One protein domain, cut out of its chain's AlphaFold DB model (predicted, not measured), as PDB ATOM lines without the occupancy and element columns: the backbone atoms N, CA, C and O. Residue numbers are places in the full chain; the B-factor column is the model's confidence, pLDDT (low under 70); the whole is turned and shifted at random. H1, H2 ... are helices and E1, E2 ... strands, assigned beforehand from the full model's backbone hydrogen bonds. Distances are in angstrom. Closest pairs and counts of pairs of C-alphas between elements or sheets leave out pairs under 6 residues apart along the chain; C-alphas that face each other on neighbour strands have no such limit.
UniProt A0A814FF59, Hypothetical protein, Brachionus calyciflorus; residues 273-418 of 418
ATOM      1  N   MET A 273     -29.409  58.492  -1.789       90.62
ATOM      2  CA  MET A 273     -29.735  57.627  -0.666       90.62
ATOM      3  C   MET A 273     -31.237  57.593  -0.387       90.62
ATOM      4  O   MET A 273     -31.927  58.606  -0.447       90.62
ATOM      5  N   GLN A 274     -31.713  56.421   0.021       94.19
ATOM      6  CA  GLN A 274     -33.006  56.267   0.669       94.19
ATOM      7  C   GLN A 274     -32.809  56.002   2.163       94.19
ATOM      8  O   GLN A 274     -32.093  55.080   2.550       94.19
ATOM      9  N   GLU A 275     -33.479  56.780   2.998       95.19
ATOM     10  CA  GLU A 275     -33.607  56.573   4.434       95.19
ATOM     11  C   GLU A 275     -35.021  56.079   4.763       95.19
ATOM     12  O   GLU A 275     -36.022  56.562   4.237       95.19
ATOM     13  N   SER A 276     -35.118  55.092   5.647       94.44
ATOM     14  CA  SER A 276     -36.376  54.584   6.186       94.44
ATOM     15  C   SER A 276     -36.342  54.612   7.708       94.44
ATOM     16  O   SER A 276     -35.399  54.120   8.331       94.44
ATOM     17  N   LEU A 277     -37.411  55.138   8.297       91.50
ATOM     18  CA  LEU A 277     -37.594  55.311   9.730       91.50
ATOM     19  C   LEU A 277     -38.693  54.364  10.216       91.50
ATOM     20  O   LEU A 277     -39.792  54.317   9.665       91.50
ATOM     21  N   SER A 278     -38.407  53.586  11.257       87.50
ATOM     22  CA  SER A 278     -39.406  52.745  11.925       87.50
ATOM     23  C   SER A 278     -39.623  53.209  13.356       87.50
ATOM     24  O   SER A 278     -38.662  53.370  14.104       87.50
ATOM     25  N   TYR A 279     -40.883  53.321  13.761       81.19
ATOM     26  CA  TYR A 279     -41.307  53.694  15.122       81.19
ATOM     27  C   TYR A 279     -41.907  52.506  15.890       81.19
ATOM     28  O   TYR A 279     -42.311  52.632  17.036       81.19
ATOM     29  N   SER A 280     -41.999  51.338  15.250       69.69
ATOM     30  CA  SER A 280     -42.554  50.108  15.817       69.69
ATOM     31  C   SER A 280     -41.480  49.027  15.952       69.69
ATOM     32  O   SER A 280     -40.429  49.149  15.336       69.69
ATOM     33  N   LYS A 281     -41.791  47.991  16.751       59.91
ATOM     34  CA  LYS A 281     -41.087  46.767  17.235       59.91
ATOM     35  C   LYS A 281     -39.886  46.142  16.475       59.91
ATOM     36  O   LYS A 281     -39.634  44.948  16.598       59.91
ATOM     37  N   ASN A 282     -39.107  46.916  15.731       53.03
ATOM     38  CA  ASN A 282     -37.899  46.513  15.013       53.03
ATOM     39  C   ASN A 282     -36.613  46.875  15.782       53.03
ATOM     40  O   ASN A 282     -35.528  46.441  15.375       53.03
ATOM     41  N   GLY A 283     -36.741  47.635  16.879       49.28
ATOM     42  CA  GLY A 283     -35.675  47.944  17.835       49.28
ATOM     43  C   GLY A 283     -35.219  46.725  18.641       49.28
ATOM     44  O   GLY A 283     -35.879  45.685  18.679       49.28
ATOM     45  N   TYR A 284     -34.052  46.839  19.266       44.94
ATOM     46  CA  TYR A 284     -33.485  45.778  20.094       44.94
ATOM     47  C   TYR A 284     -34.302  45.666  21.401       44.94
ATOM     48  O   TYR A 284     -34.572  46.681  22.037       44.94
ATOM     49  N   GLU A 285     -34.761  44.462  21.764       48.28
ATOM     50  CA  GLU A 285     -35.511  44.177  23.012       48.28
ATOM     51  C   GLU A 285     -36.807  44.994  23.248       48.28
ATOM     52  O   GLU A 285     -37.291  45.104  24.374       48.28
ATOM     53  N   CYS A 286     -37.432  45.543  22.202       45.09
ATOM     54  CA  CYS A 286     -38.682  46.290  22.364       45.09
ATOM     55  C   CYS A 286     -39.882  45.337  22.527       45.09
ATOM     56  O   CYS A 286     -40.503  44.923  21.551       45.09
ATOM     57  N   GLU A 287     -40.234  44.970  23.762       45.06
ATOM     58  CA  GLU A 287     -41.423  44.145  24.040       45.06
ATOM     59  C   GLU A 287     -42.736  44.936  24.110       45.06
ATOM     60  O   GLU A 287     -43.807  44.328  24.042       45.06
ATOM     61  N   LYS A 288     -42.696  46.269  24.186       46.94
ATOM     62  CA  LYS A 288     -43.879  47.070  24.514       46.94
ATOM     63  C   LYS A 288     -44.413  47.885  23.330       46.94
ATOM     64  O   LYS A 288     -43.650  48.494  22.587       46.94
ATOM     65  N   ASP A 289     -45.738  47.944  23.232       44.88
ATOM     66  CA  ASP A 289     -46.501  48.789  22.308       44.88
ATOM     67  C   ASP A 289     -46.535  50.247  22.810       44.88
ATOM     68  O   ASP A 289     -47.595  50.787  23.126       44.88
ATOM     69  N   PHE A 290     -45.371  50.886  22.963       48.53
ATOM     70  CA  PHE A 290     -45.335  52.320  23.254       48.53
ATOM     71  C   PHE A 290     -45.393  53.101  21.947       48.53
ATOM     72  O   PHE A 290     -44.456  53.084  21.155       48.53
ATOM     73  N   TYR A 291     -46.500  53.816  21.757       51.78
ATOM     74  CA  TYR A 291     -46.660  54.893  20.780       51.78
ATOM     75  C   TYR A 291     -45.887  56.146  21.219       51.78
ATOM     76  O   TYR A 291     -46.423  57.251  21.226       51.78
ATOM     77  N   ASP A 292     -44.643  55.971  21.649       62.62
ATOM     78  CA  ASP A 292     -43.733  57.094  21.771       62.62
ATOM     79  C   ASP A 292     -43.240  57.387  20.348       62.62
ATOM     80  O   ASP A 292     -42.900  56.473  19.598       62.62
ATOM     81  N   THR A 293     -43.231  58.652  19.942       71.50
ATOM     82  CA  THR A 293     -42.755  59.140  18.634       71.50
ATOM     83  C   THR A 293     -41.260  58.868  18.380       71.50
ATOM     84  O   THR A 293     -40.665  59.412  17.452       71.50
ATOM     85  N   SER A 294     -40.640  58.038  19.214       82.56
ATOM     86  CA  SER A 294     -39.244  57.638  19.197       82.56
ATOM     87  C   SER A 294     -38.924  56.701  18.029       82.56
ATOM     88  O   SER A 294     -39.632  55.733  17.737       82.56
ATOM     89  N   ILE A 295     -37.809  56.975  17.354       86.44
ATOM     90  CA  ILE A 295     -37.335  56.187  16.215       86.44
ATOM     91  C   ILE A 295     -36.687  54.905  16.742       86.44
ATOM     92  O   ILE A 295     -35.634  54.931  17.363       86.44
ATOM     93  N   SER A 296     -37.285  53.754  16.458       85.44
ATOM     94  CA  SER A 296     -36.758  52.436  16.846       85.44
ATOM     95  C   SER A 296     -35.682  51.898  15.895       85.44
ATOM     96  O   SER A 296     -34.866  51.060  16.284       85.44
ATOM     97  N   MET A 297     -35.673  52.356  14.640       87.75
ATOM     98  CA  MET A 297     -34.687  51.957  13.641       87.75
ATOM     99  C   MET A 297     -34.568  53.013  12.545       87.75
ATOM    100  O   MET A 297     -35.585  53.477  12.025       87.75
ATOM    101  N   THR A 298     -33.334  53.308  12.149       91.94
ATOM    102  CA  THR A 298     -33.019  53.972  10.883       91.94
ATOM    103  C   THR A 298     -32.361  52.974   9.943       91.94
ATOM    104  O   THR A 298     -31.503  52.188  10.353       91.94
ATOM    105  N   LYS A 299     -32.779  52.971   8.680       92.50
ATOM    106  CA  LYS A 299     -32.182  52.160   7.619       92.50
ATOM    107  C   LYS A 299     -31.855  53.056   6.438       92.50
ATOM    108  O   LYS A 299     -32.736  53.722   5.917       92.50
ATOM    109  N   PHE A 300     -30.621  52.983   5.979       92.12
ATOM    110  CA  PHE A 300     -30.104  53.670   4.813       92.12
ATOM    111  C   PHE A 300     -29.852  52.666   3.693       92.12
ATOM    112  O   PHE A 300     -29.359  51.559   3.929       92.12
ATOM    113  N   VAL A 301     -30.201  53.052   2.474       91.00
ATOM    114  CA  VAL A 301     -29.922  52.331   1.234       91.00
ATOM    115  C   VAL A 301     -29.208  53.317   0.311       91.00
ATOM    116  O   VAL A 301     -29.852  54.240  -0.193       91.00
ATOM    117  N   PRO A 302     -27.887  53.185   0.119       86.50
ATOM    118  CA  PRO A 302     -27.163  54.049  -0.798       86.50
ATOM    119  C   PRO A 302     -27.564  53.737  -2.245       86.50
ATOM    120  O   PRO A 302     -27.603  52.581  -2.658       86.50
ATOM    121  N   LYS A 303     -27.844  54.787  -3.016       85.88
ATOM    122  CA  LYS A 303     -28.122  54.756  -4.463       85.88
ATOM    123  C   LYS A 303     -26.998  55.385  -5.284       85.88
ATOM    124  O   LYS A 303     -26.899  55.158  -6.485       85.88
ATOM    125  N   TRP A 304     -26.113  56.132  -4.622       75.88
ATOM    126  CA  TRP A 304     -24.981  56.813  -5.242       75.88
ATOM    127  C   TRP A 304     -24.036  55.873  -6.001       75.88
ATOM    128  O   TRP A 304     -23.386  56.324  -6.938       75.88
ATOM    129  N   HIS A 305     -23.989  54.578  -5.664       69.38
ATOM    130  CA  HIS A 305     -23.169  53.594  -6.379       69.38
ATOM    131  C   HIS A 305     -23.462  53.550  -7.884       69.38
ATOM    132  O   HIS A 305     -22.536  53.391  -8.671       69.38
ATOM    133  N   GLU A 306     -24.719  53.748  -8.291       67.88
ATOM    134  CA  GLU A 306     -25.111  53.775  -9.708       67.88
ATOM    135  C   GLU A 306     -24.646  55.050 -10.429       67.88
ATOM    136  O   GLU A 306     -24.567  55.078 -11.655       67.88
ATOM    137  N   LYS A 307     -24.333  56.106  -9.669       71.31
ATOM    138  CA  LYS A 307     -23.897  57.415 -10.168       71.31
ATOM    139  C   LYS A 307     -22.395  57.667 -10.009       71.31
ATOM    140  O   LYS A 307     -21.903  58.692 -10.475       71.31
ATOM    141  N   CYS A 308     -21.670  56.780  -9.332       72.25
ATOM    142  CA  CYS A 308     -20.236  56.932  -9.113       72.25
ATOM    143  C   CYS A 308     -19.415  56.449 -10.305       72.25
ATOM    144  O   CYS A 308     -19.838  55.576 -11.063       72.25
ATOM    145  N   ASP A 309     -18.201  56.994 -10.438       73.62
ATOM    146  CA  ASP A 309     -17.222  56.447 -11.371       73.62
ATOM    147  C   ASP A 309     -16.932  54.998 -10.973       73.62
ATOM    148  O   ASP A 309     -16.382  54.724  -9.905       73.62
ATOM    149  N   ILE A 310     -17.306  54.071 -11.847       67.00
ATOM    150  CA  ILE A 310     -17.185  52.630 -11.635       67.00
ATOM    151  C   ILE A 310     -15.731  52.238 -11.319       67.00
ATOM    152  O   ILE A 310     -15.506  51.309 -10.546       67.00
ATOM    153  N   ARG A 311     -14.738  52.979 -11.835       71.62
ATOM    154  CA  ARG A 311     -13.309  52.738 -11.564       71.62
ATOM    155  C   ARG A 311     -12.921  53.016 -10.116       71.62
ATOM    156  O   ARG A 311     -12.016  52.373  -9.606       71.62
ATOM    157  N   SER A 312     -13.614  53.938  -9.451       73.00
ATOM    158  CA  SER A 312     -13.356  54.270  -8.043       73.00
ATOM    159  C   SER A 312     -13.801  53.171  -7.073       73.00
ATOM    160  O   SER A 312     -13.347  53.137  -5.933       73.00
ATOM    161  N   LEU A 313     -14.670  52.259  -7.525       75.38
ATOM    162  CA  LEU A 313     -15.169  51.130  -6.736       75.38
ATOM    163  C   LEU A 313     -14.362  49.843  -6.961       75.38
ATOM    164  O   LEU A 313     -14.508  48.892  -6.194       75.38
ATOM    165  N   ALA A 314     -13.524  49.795  -7.999       85.31
ATOM    166  CA  ALA A 314     -12.682  48.643  -8.291       85.31
ATOM    167  C   ALA A 314     -11.497  48.579  -7.319       85.31
ATOM    168  O   ALA A 314     -10.886  49.599  -6.995       85.31
ATOM    169  N   VAL A 315     -11.149  47.373  -6.875       85.81
ATOM    170  CA  VAL A 315      -9.907  47.153  -6.132       85.81
ATOM    171  C   VAL A 315      -8.810  46.860  -7.150       85.81
ATOM    172  O   VAL A 315      -8.890  45.874  -7.875       85.81
ATOM    173  N   THR A 316      -7.808  47.731  -7.249       84.94
ATOM    174  CA  THR A 316      -6.710  47.574  -8.212       84.94
ATOM    175  C   THR A 316      -5.513  46.864  -7.586       84.94
ATOM    176  O   THR A 316      -5.364  46.800  -6.364       84.94
ATOM    177  N   GLN A 317      -4.630  46.350  -8.441       84.12
ATOM    178  CA  GLN A 317      -3.345  45.777  -8.040       84.12
ATOM    179  C   GLN A 317      -2.512  46.769  -7.212       84.12
ATOM    180  O   GLN A 317      -1.966  46.399  -6.179       84.12
ATOM    181  N   GLU A 318      -2.489  48.043  -7.615       83.25
ATOM    182  CA  GLU A 318      -1.795  49.128  -6.908       83.25
ATOM    183  C   GLU A 318      -2.308  49.280  -5.468       83.25
ATOM    184  O   GLU A 318      -1.513  49.347  -4.532       83.25
ATOM    185  N   ILE A 319      -3.633  49.248  -5.276       83.31
ATOM    186  CA  ILE A 319      -4.260  49.326  -3.949       83.31
ATOM    187  C   ILE A 319      -3.892  48.101  -3.100       83.31
ATOM    188  O   ILE A 319      -3.614  48.241  -1.907       83.31
ATOM    189  N   PHE A 320      -3.865  46.904  -3.697       81.38
ATOM    190  CA  PHE A 320      -3.435  45.680  -3.013       81.38
ATOM    191  C   PHE A 320      -1.976  45.773  -2.551       81.38
ATOM    192  O   PHE A 320      -1.700  45.501  -1.383       81.38
ATOM    193  N   SER A 321      -1.068  46.197  -3.432       79.19
ATOM    194  CA  SER A 321       0.361  46.340  -3.132       79.19
ATOM    195  C   SER A 321       0.657  47.464  -2.129       79.19
ATOM    196  O   SER A 321       1.589  47.341  -1.340       79.19
ATOM    197  N   GLU A 322      -0.135  48.543  -2.108       81.25
ATOM    198  CA  GLU A 322       0.000  49.621  -1.116       81.25
ATOM    199  C   GLU A 322      -0.517  49.204   0.269       81.25
ATOM    200  O   GLU A 322       0.105  49.495   1.292       81.25
ATOM    201  N   ARG A 323      -1.679  48.537   0.331       79.62
ATOM    202  CA  ARG A 323      -2.361  48.228   1.602       79.62
ATOM    203  C   ARG A 323      -1.848  46.960   2.276       79.62
ATOM    204  O   ARG A 323      -1.987  46.823   3.498       79.62
ATOM    205  N   LEU A 324      -1.281  46.027   1.516       77.50
ATOM    206  CA  LEU A 324      -0.716  44.791   2.040       77.50
ATOM    207  C   LEU A 324       0.806  44.837   1.968       77.50
ATOM    208  O   LEU A 324       1.409  44.702   0.909       77.50
ATOM    209  N   ASP A 325       1.422  45.001   3.137       70.06
ATOM    210  CA  ASP A 325       2.871  45.120   3.263       70.06
ATOM    211  C   ASP A 325       3.579  43.905   2.632       70.06
ATOM    212  O   ASP A 325       3.329  42.761   3.021       70.06
ATOM    213  N   ASN A 326       4.537  44.175   1.740       68.38
ATOM    214  CA  ASN A 326       5.435  43.194   1.112       68.38
ATOM    215  C   ASN A 326       4.809  42.242   0.074       68.38
ATOM    216  O   ASN A 326       5.392  41.188  -0.166       68.38
ATOM    217  N   LEU A 327       3.673  42.584  -0.544       73.88
ATOM    218  CA  LEU A 327       3.204  41.876  -1.743       73.88
ATOM    219  C   LEU A 327       3.884  42.443  -2.992       73.88
ATOM    220  O   LEU A 327       3.794  43.646  -3.254       73.88
ATOM    221  N   ASP A 328       4.549  41.587  -3.768       80.31
ATOM    222  CA  ASP A 328       5.032  41.996  -5.087       80.31
ATOM    223  C   ASP A 328       3.868  42.144  -6.088       80.31
ATOM    224  O   ASP A 328       2.735  41.714  -5.844       80.31
ATOM    225  N   GLU A 329       4.124  42.805  -7.219       80.88
ATOM    226  CA  GLU A 329       3.106  43.028  -8.252       80.88
ATOM    227  C   GLU A 329       2.488  41.710  -8.753       80.88
ATOM    228  O   GLU A 329       1.280  41.637  -8.980       80.88
ATOM    229  N   MET A 330       3.284  40.652  -8.896       83.69
ATOM    230  CA  MET A 330       2.835  39.372  -9.438       83.69
ATOM    231  C   MET A 330       1.945  38.617  -8.440       83.69
ATOM    232  O   MET A 330       0.943  38.011  -8.824       83.69
ATOM    233  N   GLU A 331       2.275  38.674  -7.153       83.75
ATOM    234  CA  GLU A 331       1.482  38.105  -6.072       83.75
ATOM    235  C   GLU A 331       0.171  38.881  -5.864       83.75
ATOM    236  O   GLU A 331      -0.873  38.263  -5.625       83.75
ATOM    237  N   ALA A 332       0.193  40.211  -6.003       85.00
ATOM    238  CA  ALA A 332      -1.006  41.046  -5.944       85.00
ATOM    239  C   ALA A 332      -1.980  40.724  -7.091       85.00
ATOM    240  O   ALA A 332      -3.171  40.530  -6.841       85.00
ATOM    241  N   ASP A 333      -1.482  40.589  -8.325       87.44
ATOM    242  CA  ASP A 333      -2.296  40.193  -9.482       87.44
ATOM    243  C   ASP A 333      -2.855  38.768  -9.327       87.44
ATOM    244  O   ASP A 333      -4.038  38.512  -9.577       87.44
ATOM    245  N   TYR A 334      -2.046  37.829  -8.826       88.38
ATOM    246  CA  TYR A 334      -2.513  36.475  -8.525       88.38
ATOM    247  C   TYR A 334      -3.661  36.472  -7.504       88.38
ATOM    248  O   TYR A 334      -4.677  35.805  -7.713       88.38
ATOM    249  N   LEU A 335      -3.525  37.233  -6.414       88.44
ATOM    250  CA  LEU A 335      -4.541  37.335  -5.368       88.44
ATOM    251  C   LEU A 335      -5.835  37.975  -5.889       88.44
ATOM    252  O   LEU A 335      -6.928  37.500  -5.576       88.44
ATOM    253  N   LEU A 336      -5.713  39.013  -6.715       89.81
ATOM    254  CA  LEU A 336      -6.837  39.686  -7.356       89.81
ATOM    255  C   LEU A 336      -7.624  38.708  -8.243       89.81
ATOM    256  O   LEU A 336      -8.832  38.530  -8.070       89.81
ATOM    257  N   ASN A 337      -6.923  37.985  -9.119       91.19
ATOM    258  CA  ASN A 337      -7.509  36.968  -9.991       91.19
ATOM    259  C   ASN A 337      -8.131  35.804  -9.202       91.19
ATOM    260  O   ASN A 337      -9.177  35.275  -9.587       91.19
ATOM    261  N   LEU A 338      -7.538  35.423  -8.068       91.88
ATOM    262  CA  LEU A 338      -8.087  34.404  -7.175       91.88
ATOM    263  C   LEU A 338      -9.405  34.865  -6.525       91.88
ATOM    264  O   LEU A 338     -10.360  34.089  -6.432       91.88
ATOM    265  N   LEU A 339      -9.490  36.132  -6.112       90.81
ATOM    266  CA  LEU A 339     -10.718  36.719  -5.568       90.81
ATOM    267  C   LEU A 339     -11.825  36.833  -6.627       90.81
ATOM    268  O   LEU A 339     -12.990  36.588  -6.299       90.81
ATOM    269  N   VAL A 340     -11.475  37.122  -7.887       92.88
ATOM    270  CA  VAL A 340     -12.403  37.042  -9.032       92.88
ATOM    271  C   VAL A 340     -12.879  35.603  -9.236       92.88
ATOM    272  O   VAL A 340     -14.080  35.345  -9.314       92.88
ATOM    273  N   HIS A 341     -11.956  34.637  -9.254       92.38
ATOM    274  CA  HIS A 341     -12.277  33.221  -9.436       92.38
ATOM    275  C   HIS A 341     -13.230  32.686  -8.354       92.38
ATOM    276  O   HIS A 341     -14.142  31.911  -8.642       92.38
ATOM    277  N   HIS A 342     -13.058  33.127  -7.106       90.81
ATOM    278  CA  HIS A 342     -13.931  32.754  -5.993       90.81
ATOM    279  C   HIS A 342     -15.213  33.592  -5.871       90.81
ATOM    280  O   HIS A 342     -16.023  33.317  -4.976       90.81
ATOM    281  N   GLY A 343     -15.421  34.566  -6.763       88.44
ATOM    282  CA  GLY A 343     -16.629  35.387  -6.837       88.44
ATOM    283  C   GLY A 343     -16.759  36.424  -5.721       88.44
ATOM    284  O   GLY A 343     -17.878  36.774  -5.347       88.44
ATOM    285  N   PHE A 344     -15.641  36.874  -5.145       87.88
ATOM    286  CA  PHE A 344     -15.617  38.033  -4.242       87.88
ATOM    287  C   PHE A 344     -15.509  39.344  -5.020       87.88
ATOM    288  O   PHE A 344     -16.109  40.345  -4.625       87.88
ATOM    289  N   LEU A 345     -14.793  39.295  -6.143       90.06
ATOM    290  CA  LEU A 345     -14.705  40.356  -7.135       90.06
ATOM    291  C   LEU A 345     -15.395  39.920  -8.436       90.06
ATOM    292  O   LEU A 345     -15.488  38.723  -8.718       90.06
ATOM    293  N   ASP A 346     -15.869  40.872  -9.235       87.19
ATOM    294  CA  ASP A 346     -16.270  40.608 -10.621       87.19
ATOM    295  C   ASP A 346     -15.128  40.841 -11.624       87.19
ATOM    296  O   ASP A 346     -13.990  41.095 -11.241       87.19
ATOM    297  N   GLN A 347     -15.421  40.726 -12.923       88.12
ATOM    298  CA  GLN A 347     -14.425  40.877 -13.996       88.12
ATOM    299  C   GLN A 347     -13.838  42.295 -14.096       88.12
ATOM    300  O   GLN A 347     -12.779  42.464 -14.691       88.12
ATOM    301  N   ASP A 348     -14.502  43.290 -13.506       86.25
ATOM    302  CA  ASP A 348     -14.026  44.673 -13.425       86.25
ATOM    303  C   ASP A 348     -13.364  44.954 -12.057       86.25
ATOM    304  O   ASP A 348     -13.168  46.109 -11.680       86.25
ATOM    305  N   PHE A 349     -13.054  43.900 -11.289       87.88
ATOM    306  CA  PHE A 349     -12.480  43.939  -9.941       87.88
ATOM    307  C   PHE A 349     -13.325  44.685  -8.898       87.88
ATOM    308  O   PHE A 349     -12.807  45.179  -7.893       87.88
ATOM    309  N   ARG A 350     -14.644  44.750  -9.099       84.75
ATOM    310  CA  ARG A 350     -15.577  45.350  -8.136       84.75
ATOM    311  C   ARG A 350     -15.957  44.332  -7.079       84.75
ATOM    312  O   ARG A 350     -16.227  43.175  -7.401       84.75
ATOM    313  N   VAL A 351     -16.043  44.766  -5.825       85.50
ATOM    314  CA  VAL A 351     -16.442  43.877  -4.731       85.50
ATOM    315  C   VAL A 351     -17.928  43.550  -4.846       85.50
ATOM    316  O   VAL A 351     -18.791  44.408  -4.675       85.50
ATOM    317  N   VAL A 352     -18.233  42.281  -5.108       82.12
ATOM    318  CA  VAL A 352     -19.609  41.764  -5.219       82.12
ATOM    319  C   VAL A 352     -20.032  40.961  -3.996       82.12
ATOM    320  O   VAL A 352     -21.223  40.710  -3.793       82.12
ATOM    321  N   LYS A 353     -19.074  40.571  -3.147       81.62
ATOM    322  CA  LYS A 353     -19.329  39.810  -1.925       81.62
ATOM    323  C   LYS A 353     -18.255  40.081  -0.870       81.62
ATOM    324  O   LYS A 353     -17.067  40.025  -1.171       81.62
ATOM    325  N   ASN A 354     -18.672  40.255   0.383       79.38
ATOM    326  CA  ASN A 354     -17.745  40.313   1.514       79.38
ATOM    327  C   ASN A 354     -17.068  38.961   1.774       79.38
ATOM    328  O   ASN A 354     -17.697  37.903   1.682       79.38
ATOM    329  N   LEU A 355     -15.794  39.024   2.158       82.44
ATOM    330  CA  LEU A 355     -14.993  37.882   2.580       82.44
ATOM    331  C   LEU A 355     -15.077  37.727   4.106       82.44
ATOM    332  O   LEU A 355     -14.681  38.625   4.845       82.44
ATOM    333  N   SER A 356     -15.592  36.596   4.593       81.25
ATOM    334  CA  SER A 356     -15.538  36.268   6.026       81.25
ATOM    335  C   SER A 356     -14.195  35.641   6.412       81.25
ATOM    336  O   SER A 356     -13.543  35.014   5.577       81.25
ATOM    337  N   LEU A 357     -13.802  35.741   7.690       79.56
ATOM    338  CA  LEU A 357     -12.565  35.124   8.194       79.56
ATOM    339  C   LEU A 357     -12.516  33.613   7.901       79.56
ATOM    340  O   LEU A 357     -11.504  33.102   7.431       79.56
ATOM    341  N   SER A 358     -13.632  32.906   8.097       81.44
ATOM    342  CA  SER A 358     -13.726  31.469   7.819       81.44
ATOM    343  C   SER A 358     -13.559  31.139   6.334       81.44
ATOM    344  O   SER A 358     -12.922  30.147   5.994       81.44
ATOM    345  N   GLU A 359     -14.117  31.954   5.434       84.88
ATOM    346  CA  GLU A 359     -13.926  31.769   3.992       84.88
ATOM    347  C   GLU A 359     -12.503  32.113   3.558       84.88
ATOM    348  O   GLU A 359     -11.957  31.420   2.702       84.88
ATOM    349  N   ALA A 360     -11.900  33.142   4.158       82.81
ATOM    350  CA  ALA A 360     -10.535  33.556   3.871       82.81
ATOM    351  C   ALA A 360      -9.532  32.444   4.193       82.81
ATOM    352  O   ALA A 360      -8.713  32.106   3.347       82.81
ATOM    353  N   LEU A 361      -9.664  31.806   5.360       81.81
ATOM    354  CA  LEU A 361      -8.792  30.703   5.784       81.81
ATOM    355  C   LEU A 361      -8.866  29.464   4.872       81.81
ATOM    356  O   LEU A 361      -7.945  28.654   4.873       81.81
ATOM    357  N   ILE A 362      -9.959  29.294   4.119       83.44
ATOM    358  CA  ILE A 362     -10.170  28.144   3.225       83.44
ATOM    359  C   ILE A 362      -9.771  28.469   1.781       83.44
ATOM    360  O   ILE A 362      -9.258  27.604   1.076       83.44
ATOM    361  N   LYS A 363     -10.082  29.684   1.315       85.12
ATOM    362  CA  LYS A 363     -10.003  30.064  -0.103       85.12
ATOM    363  C   LYS A 363      -8.761  30.874  -0.455       85.12
ATOM    364  O   LYS A 363      -8.434  30.964  -1.634       85.12
ATOM    365  N   LEU A 364      -8.097  31.486   0.524       85.31
ATOM    366  CA  LEU A 364      -6.849  32.204   0.286       85.31
ATOM    367  C   LEU A 364      -5.635  31.269   0.435       85.31
ATOM    368  O   LEU A 364      -5.717  30.253   1.130       85.31
ATOM    369  N   PRO A 365      -4.502  31.592  -0.211       79.25
ATOM    370  CA  PRO A 365      -3.279  30.804  -0.122       79.25
ATOM    371  C   PRO A 365      -2.781  30.638   1.323       79.25
ATOM    372  O   PRO A 365      -2.789  31.581   2.112       79.25
ATOM    373  N   LEU A 366      -2.285  29.440   1.655       62.28
ATOM    374  CA  LEU A 366      -1.823  29.068   3.007       62.28
ATOM    375  C   LEU A 366      -0.641  29.908   3.530       62.28
ATOM    376  O   LEU A 366      -0.362  29.895   4.725       62.28
ATOM    377  N   ASN A 367       0.077  30.601   2.646       71.50
ATOM    378  CA  ASN A 367       1.209  31.470   2.971       71.50
ATOM    379  C   ASN A 367       0.795  32.899   3.372       71.50
ATOM    380  O   ASN A 367       1.656  33.672   3.790       71.50
ATOM    381  N   ILE A 368      -0.491  33.256   3.290       75.06
ATOM    382  CA  ILE A 368      -0.982  34.556   3.757       75.06
ATOM    383  C   ILE A 368      -1.228  34.489   5.267       75.06
ATOM    384  O   ILE A 368      -2.023  33.688   5.754       75.06
ATOM    385  N   ASN A 369      -0.542  35.345   6.025       79.75
ATOM    386  CA  ASN A 369      -0.719  35.422   7.473       79.75
ATOM    387  C   ASN A 369      -2.084  36.042   7.857       79.75
ATOM    388  O   ASN A 369      -2.724  36.744   7.073       79.75
ATOM    389  N   GLU A 370      -2.521  35.818   9.099       80.56
ATOM    390  CA  GLU A 370      -3.816  36.300   9.607       80.56
ATOM    391  C   GLU A 370      -3.958  37.835   9.553       80.56
ATOM    392  O   GLU A 370      -5.047  38.362   9.327       80.56
ATOM    393  N   HIS A 371      -2.855  38.572   9.709       81.69
ATOM    394  CA  HIS A 371      -2.862  40.032   9.627       81.69
ATOM    395  C   HIS A 371      -3.189  40.523   8.209       81.69
ATOM    396  O   HIS A 371      -4.049  41.389   8.038       81.69
ATOM    397  N   SER A 372      -2.572  39.924   7.190       82.69
ATOM    398  CA  SER A 372      -2.854  40.194   5.781       82.69
ATOM    399  C   SER A 372      -4.273  39.768   5.406       82.69
ATOM    400  O   SER A 372      -4.953  40.509   4.706       82.69
ATOM    401  N   ILE A 373      -4.773  38.645   5.937       84.00
ATOM    402  CA  ILE A 373      -6.182  38.247   5.773       84.00
ATOM    403  C   ILE A 373      -7.123  39.335   6.302       84.00
ATOM    404  O   ILE A 373      -8.039  39.748   5.594       84.00
ATOM    405  N   ASN A 374      -6.884  39.845   7.512       82.81
ATOM    406  CA  ASN A 374      -7.704  40.913   8.081       82.81
ATOM    407  C   ASN A 374      -7.634  42.199   7.247       82.81
ATOM    408  O   ASN A 374      -8.666  42.821   7.010       82.81
ATOM    409  N   LYS A 375      -6.452  42.568   6.739       85.75
ATOM    410  CA  LYS A 375      -6.295  43.708   5.823       85.75
ATOM    411  C   LYS A 375      -7.077  43.518   4.517       85.75
ATOM    412  O   LYS A 375      -7.751  44.452   4.096       85.75
ATOM    413  N   ILE A 376      -7.057  42.321   3.919       86.19
ATOM    414  CA  ILE A 376      -7.854  41.990   2.721       86.19
ATOM    415  C   ILE A 376      -9.349  42.116   3.026       86.19
ATOM    416  O   ILE A 376     -10.087  42.723   2.258       86.19
ATOM    417  N   ILE A 377      -9.806  41.575   4.159       84.94
ATOM    418  CA  ILE A 377     -11.212  41.671   4.577       84.94
ATOM    419  C   ILE A 377     -11.622  43.137   4.767       84.94
ATOM    420  O   ILE A 377     -12.686  43.536   4.296       84.94
ATOM    421  N   CYS A 378     -10.793  43.949   5.426       83.75
ATOM    422  CA  CYS A 378     -11.039  45.382   5.583       83.75
ATOM    423  C   CYS A 378     -11.109  46.093   4.229       83.75
ATOM    424  O   CYS A 378     -12.073  46.810   3.983       83.75
ATOM    425  N   LEU A 379     -10.151  45.833   3.334       86.19
ATOM    426  CA  LEU A 379     -10.108  46.425   1.999       86.19
ATOM    427  C   LEU A 379     -11.361  46.082   1.180       86.19
ATOM    428  O   LEU A 379     -11.989  46.963   0.604       86.19
ATOM    429  N   LEU A 380     -11.770  44.812   1.169       85.56
ATOM    430  CA  LEU A 380     -12.982  44.400   0.464       85.56
ATOM    431  C   LEU A 380     -14.234  45.048   1.066       85.56
ATOM    432  O   LEU A 380     -15.106  45.463   0.315       85.56
ATOM    433  N   ASN A 381     -14.318  45.186   2.394       78.56
ATOM    434  CA  ASN A 381     -15.434  45.884   3.037       78.56
ATOM    435  C   ASN A 381     -15.456  47.387   2.710       78.56
ATOM    436  O   ASN A 381     -16.540  47.926   2.509       78.56
ATOM    437  N   GLU A 382     -14.299  48.055   2.634       78.19
ATOM    438  CA  GLU A 382     -14.191  49.475   2.244       78.19
ATOM    439  C   GLU A 382     -14.749  49.716   0.831       78.19
ATOM    440  O   GLU A 382     -15.421  50.716   0.589       78.19
ATOM    441  N   HIS A 383     -14.507  48.775  -0.083       78.00
ATOM    442  CA  HIS A 383     -14.944  48.856  -1.478       78.00
ATOM    443  C   HIS A 383     -16.289  48.159  -1.748       78.00
ATOM    444  O   HIS A 383     -16.775  48.172  -2.882       78.00
ATOM    445  N   PHE A 384     -16.918  47.550  -0.737       76.56
ATOM    446  CA  PHE A 384     -18.192  46.860  -0.911       76.56
ATOM    447  C   PHE A 384     -19.354  47.858  -0.958       76.56
ATOM    448  O   PHE A 384     -19.568  48.601   0.006       76.56
ATOM    449  N   PRO A 385     -20.180  47.851  -2.022       71.56
ATOM    450  CA  PRO A 385     -21.370  48.678  -2.080       71.56
ATOM    451  C   PRO A 385     -22.422  48.112  -1.123       71.56
ATOM    452  O   PRO A 385     -23.236  47.255  -1.479       71.56
ATOM    453  N   HIS A 386     -22.376  48.546   0.139       70.12
ATOM    454  CA  HIS A 386     -23.300  48.083   1.163       70.12
ATOM    455  C   HIS A 386     -24.745  48.320   0.714       70.12
ATOM    456  O   HIS A 386     -25.227  49.446   0.690       70.12
ATOM    457  N   THR A 387     -25.478  47.242   0.434       74.69
ATOM    458  CA  THR A 387     -26.865  47.333  -0.060       74.69
ATOM    459  C   THR A 387     -27.810  48.017   0.929       74.69
ATOM    460  O   THR A 387     -28.863  48.518   0.548       74.69
ATOM    461  N   SER A 388     -27.481  47.972   2.223       84.94
ATOM    462  CA  SER A 388     -28.140  48.757   3.263       84.94
ATOM    463  C   SER A 388     -27.316  48.791   4.542       84.94
ATOM    464  O   SER A 388     -26.592  47.839   4.830       84.94
ATOM    465  N   PHE A 389     -27.488  49.827   5.349       87.56
ATOM    466  CA  PHE A 389     -26.911  49.932   6.689       87.56
ATOM    467  C   PHE A 389     -27.842  50.722   7.602       87.56
ATOM    468  O   PHE A 389     -28.840  51.270   7.141       87.56
ATOM    469  N   GLY A 390     -27.564  50.779   8.897       89.75
ATOM    470  CA  GLY A 390     -28.391  51.578   9.790       89.75
ATOM    471  C   GLY A 390     -28.177  51.285  11.256       89.75
ATOM    472  O   GLY A 390     -27.209  50.631  11.639       89.75
ATOM    473  N   HIS A 391     -29.104  51.777  12.067       87.69
ATOM    474  CA  HIS A 391     -29.066  51.627  13.512       87.69
ATOM    475  C   HIS A 391     -30.415  51.163  14.039       87.69
ATOM    476  O   HIS A 391     -31.470  51.518  13.513       87.69
ATOM    477  N   LYS A 392     -30.371  50.373  15.105       87.44
ATOM    478  CA  LYS A 392     -31.525  50.034  15.935       87.44
ATOM    479  C   LYS A 392     -31.346  50.653  17.302       87.44
ATOM    480  O   LYS A 392     -30.257  50.563  17.862       87.44
ATOM    481  N   TYR A 393     -32.425  51.193  17.842       83.50
ATOM    482  CA  TYR A 393     -32.419  51.912  19.104       83.50
ATOM    483  C   TYR A 393     -33.292  51.196  20.136       83.50
ATOM    484  O   TYR A 393     -34.279  50.539  19.788       83.50
ATOM    485  N   SER A 394     -32.913  51.338  21.402       78.00
ATOM    486  CA  SER A 394     -33.696  50.912  22.561       78.00
ATOM    487  C   SER A 394     -33.765  52.057  23.553       78.00
ATOM    488  O   SER A 394     -32.745  52.682  23.851       78.00
ATOM    489  N   TYR A 395     -34.958  52.284  24.088       75.94
ATOM    490  CA  TYR A 395     -35.225  53.362  25.026       75.94
ATOM    491  C   TYR A 395     -35.592  52.805  26.400       75.94
ATOM    492  O   TYR A 395     -36.187  51.729  26.509       75.94
ATOM    493  N   GLY A 396     -35.190  53.529  27.441       67.69
ATOM    494  CA  GLY A 396     -35.505  53.241  28.832       67.69
ATOM    495  C   GLY A 396     -36.920  53.677  29.209       67.69
ATOM    496  O   GLY A 396     -37.748  54.008  28.360       67.69
ATOM    497  N   ALA A 397     -37.224  53.643  30.505       69.50
ATOM    498  CA  ALA A 397     -38.576  53.916  30.996       69.50
ATOM    499  C   ALA A 397     -38.983  55.398  30.902       69.50
ATOM    500  O   ALA A 397     -40.178  55.682  30.916       69.50
ATOM    501  N   ASN A 398     -38.018  56.317  30.795       71.06
ATOM    502  CA  ASN A 398     -38.230  57.759  30.672       71.06
ATOM    503  C   ASN A 398     -37.880  58.267  29.259       71.06
ATOM    504  O   ASN A 398     -37.521  59.433  29.095       71.06
ATOM    505  N   SER A 399     -37.955  57.389  28.252       70.44
ATOM    506  CA  SER A 399     -37.623  57.688  26.851       70.44
ATOM    507  C   SER A 399     -36.161  58.103  26.623       70.44
ATOM    508  O   SER A 399     -35.815  58.678  25.592       70.44
ATOM    509  N   GLU A 400     -35.266  57.781  27.558       75.12
ATOM    510  CA  GLU A 400     -33.826  57.937  27.396       75.12
ATOM    511  C   GLU A 400     -33.269  56.865  26.452       75.12
ATOM    512  O   GLU A 400     -33.645  55.698  26.539       75.12
ATOM    513  N   LEU A 401     -32.371  57.233  25.537       77.81
ATOM    514  CA  LEU A 401     -31.691  56.256  24.685       77.81
ATOM    515  C   LEU A 401     -30.753  55.399  25.549       77.81
ATOM    516  O   LEU A 401     -29.783  55.909  26.102       77.81
ATOM    517  N   VAL A 402     -31.023  54.097  25.640       78.62
ATOM    518  CA  VAL A 402     -30.243  53.146  26.458       78.62
ATOM    519  C   VAL A 402     -29.275  52.331  25.606       78.62
ATOM    520  O   VAL A 402     -28.195  51.971  26.068       78.62
ATOM    521  N   ASN A 403     -29.644  52.020  24.360       78.19
ATOM    522  CA  ASN A 403     -28.806  51.220  23.470       78.19
ATOM    523  C   ASN A 403     -28.965  51.644  22.007       78.19
ATOM    524  O   ASN A 403     -30.061  51.986  21.567       78.19
ATOM    525  N   SER A 404     -27.872  51.553  21.252       82.62
ATOM    526  CA  SER A 404     -27.842  51.708  19.801       82.62
ATOM    527  C   SER A 404     -26.965  50.614  19.202       82.62
ATOM    528  O   SER A 404     -25.825  50.421  19.626       82.62
ATOM    529  N   LYS A 405     -27.488  49.882  18.216       83.00
ATOM    530  CA  LYS A 405     -26.740  48.850  17.491       83.00
ATOM    531  C   LYS A 405     -26.718  49.140  16.004       83.00
ATOM    532  O   LYS A 405     -27.768  49.198  15.366       83.00
ATOM    533  N   TYR A 406     -25.512  49.261  15.471       83.12
ATOM    534  CA  TYR A 406     -25.259  49.381  14.044       83.12
ATOM    535  C   TYR A 406     -25.449  48.037  13.323       83.12
ATOM    536  O   TYR A 406     -25.158  46.978  13.884       83.12
ATOM    537  N   PHE A 407     -25.919  48.074  12.077       80.56
ATOM    538  CA  PHE A 407     -25.983  46.905  11.202       80.56
ATOM    539  C   PHE A 407     -25.559  47.231   9.764       80.56
ATOM    540  O   PHE A 407     -25.764  48.340   9.270       80.56
ATOM    541  N   LEU A 408     -25.030  46.208   9.086       78.31
ATOM    542  CA  LEU A 408     -24.635  46.199   7.676       78.31
ATOM    543  C   LEU A 408     -25.357  45.068   6.932       78.31
ATOM    544  O   LEU A 408     -25.447  43.949   7.432       78.31
ATOM    545  N   GLY A 409     -25.832  45.344   5.719       68.81
ATOM    546  CA  GLY A 409     -26.451  44.367   4.820       68.81
ATOM    547  C   GLY A 409     -27.925  44.056   5.110       68.81
ATOM    548  O   GLY A 409     -28.623  44.778   5.827       68.81
ATOM    549  N   LYS A 410     -28.429  42.978   4.491       52.22
ATOM    550  CA  LYS A 410     -29.809  42.496   4.672       52.22
ATOM    551  C   LYS A 410     -29.964  41.941   6.092       52.22
ATOM    552  O   LYS A 410     -29.280  40.990   6.457       52.22
ATOM    553  N   LEU A 411     -30.900  42.495   6.866       42.88
ATOM    554  CA  LEU A 411     -31.341  41.924   8.141       42.88
ATOM    555  C   LEU A 411     -31.910  40.519   7.888       42.88
ATOM    556  O   LEU A 411     -33.070  40.367   7.504       42.88
ATOM    557  N   ILE A 412     -31.090  39.489   8.084       32.94
ATOM    558  CA  ILE A 412     -31.583  38.121   8.207       32.94
ATOM    559  C   ILE A 412     -32.229  38.050   9.589       32.94
ATOM    560  O   ILE A 412     -31.550  38.123  10.610       32.94
ATOM    561  N   PHE A 413     -33.559  37.957   9.624       30.97
ATOM    562  CA  PHE A 413     -34.301  37.622  10.834       30.97
ATOM    563  C   PHE A 413     -33.943  36.188  11.242       30.97
ATOM    564  O   PHE A 413     -34.591  35.226  10.846       30.97
ATOM    565  N   GLY A 414     -32.872  36.050  12.013       26.14
ATOM    566  CA  GLY A 414     -32.446  34.805  12.627       26.14
ATOM    567  C   GLY A 414     -31.819  35.133  13.969       26.14
ATOM    568  O   GLY A 414     -30.893  35.937  14.035       26.14
ATOM    569  N   LYS A 415     -32.369  34.555  15.041       25.31
ATOM    570  CA  LYS A 415     -31.800  34.587  16.391       25.31
ATOM    571  C   LYS A 415     -30.281  34.394  16.322       25.31
ATOM    572  O   LYS A 415     -29.826  33.319  15.941       25.31
ATOM    573  N   LEU A 416     -29.523  35.395  16.758       23.66
ATOM    574  CA  LEU A 416     -28.180  35.166  17.280       23.66
ATOM    575  C   LEU A 416     -28.361  34.436  18.613       23.66
ATOM    576  O   LEU A 416     -28.649  35.045  19.640       23.66
ATOM    577  N   ILE A 417     -28.305  33.109  18.546       23.52
ATOM    578  CA  ILE A 417     -27.977  32.272  19.695       23.52
ATOM    579  C   ILE A 417     -26.456  32.386  19.824       23.52
ATOM    580  O   ILE A 417     -25.746  31.993  18.898       23.52
ATOM    581  N   TYR A 418     -25.993  32.991  20.918       27.84
ATOM    582  CA  TYR A 418     -24.665  32.701  21.455       27.84
ATOM    583  C   TYR A 418     -24.722  31.386  22.225       27.84
ATOM    584  O   TYR A 418     -25.753  31.170  22.910       27.84
TER     585      TYR A 418
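AT A GLANCE: This is residues 273 to 418 of the 418 residues of the protein "Hypothetical protein" of Brachionus calyciflorus (UniProt A0A814FF59). Two lobes joined by two links make a long, loose shape: a twisted four-stranded sheet at one end, and at the other a loose cluster of helices and loops holding H1 to H5. The links from E2 to H1 and from H5 to E3 run between the lobes, and residues 412 to 418 stick out. The 146 printed residues run E1 E2 H1 H2 H3 H4 H5 E3 E4, with sheet order E1 E2 E3 E4, antiparallel throughout. The class is mixed, helices and strands, with 71 residues, under half, in named elements; the whole is loose, with a radius of gyration of the C-alphas of 19.5 A, and spans 60 by 38 by 23 A.

IN THESE COORDINATES: E1, residues 273 to 278, begins at C-alpha (-29.735, 57.627, -0.666). E2 is residues 297 to 302, H1 310 to 313, H2 317 to 323, H3 329 to 341, 18.3 A long, H4 357 to 363, and H5 370 to 382, 18.3 A. E3 is residues 389 to 395, 20.4 A, and E4 401 to 408, 21.0 A, ending at C-alpha (-24.635, 46.199, 7.676).

HOW THE PARTS SIT: The sheet is twisted, its C-alphas up to 4.1 A off the best plane. In the hairpin E1 and E2, N 276 and O 299 are 2.8 A apart. Between E2 and E3, N 300 and O 389 are 2.7 A apart; in the hairpin E3 and E4, N 392 and O 405 are 2.9 A apart. None of the helices is on the sheet. H2 and H3 touch, about perpendicular at 74 degrees; the closest C-alphas, of Gln 317 and Ala 332, are 5.7 A apart. H5, with residues 373 to 377 alone, touches H4, about perpendicular at 77 degrees; the closest C-alphas, of Ala 360 and Ile 373, are 6.7 A apart. H1 touches no helix. Every O i to N i+4 pair is within hydrogen-bond range in H2, H3 and H5, and 2 of 3 in H4; H1 is too short for one.

THE WHOLE: The C-alphas of Met 330 and Asn 398, the two farthest apart, are 60.3 A apart. The printed part has no cut; the links E1 to E2 and H3 to H4 are long. Mean pLDDT of the printed part is 76.1; 30 residues are under 70, among them 280 to 292 and 409 to 418.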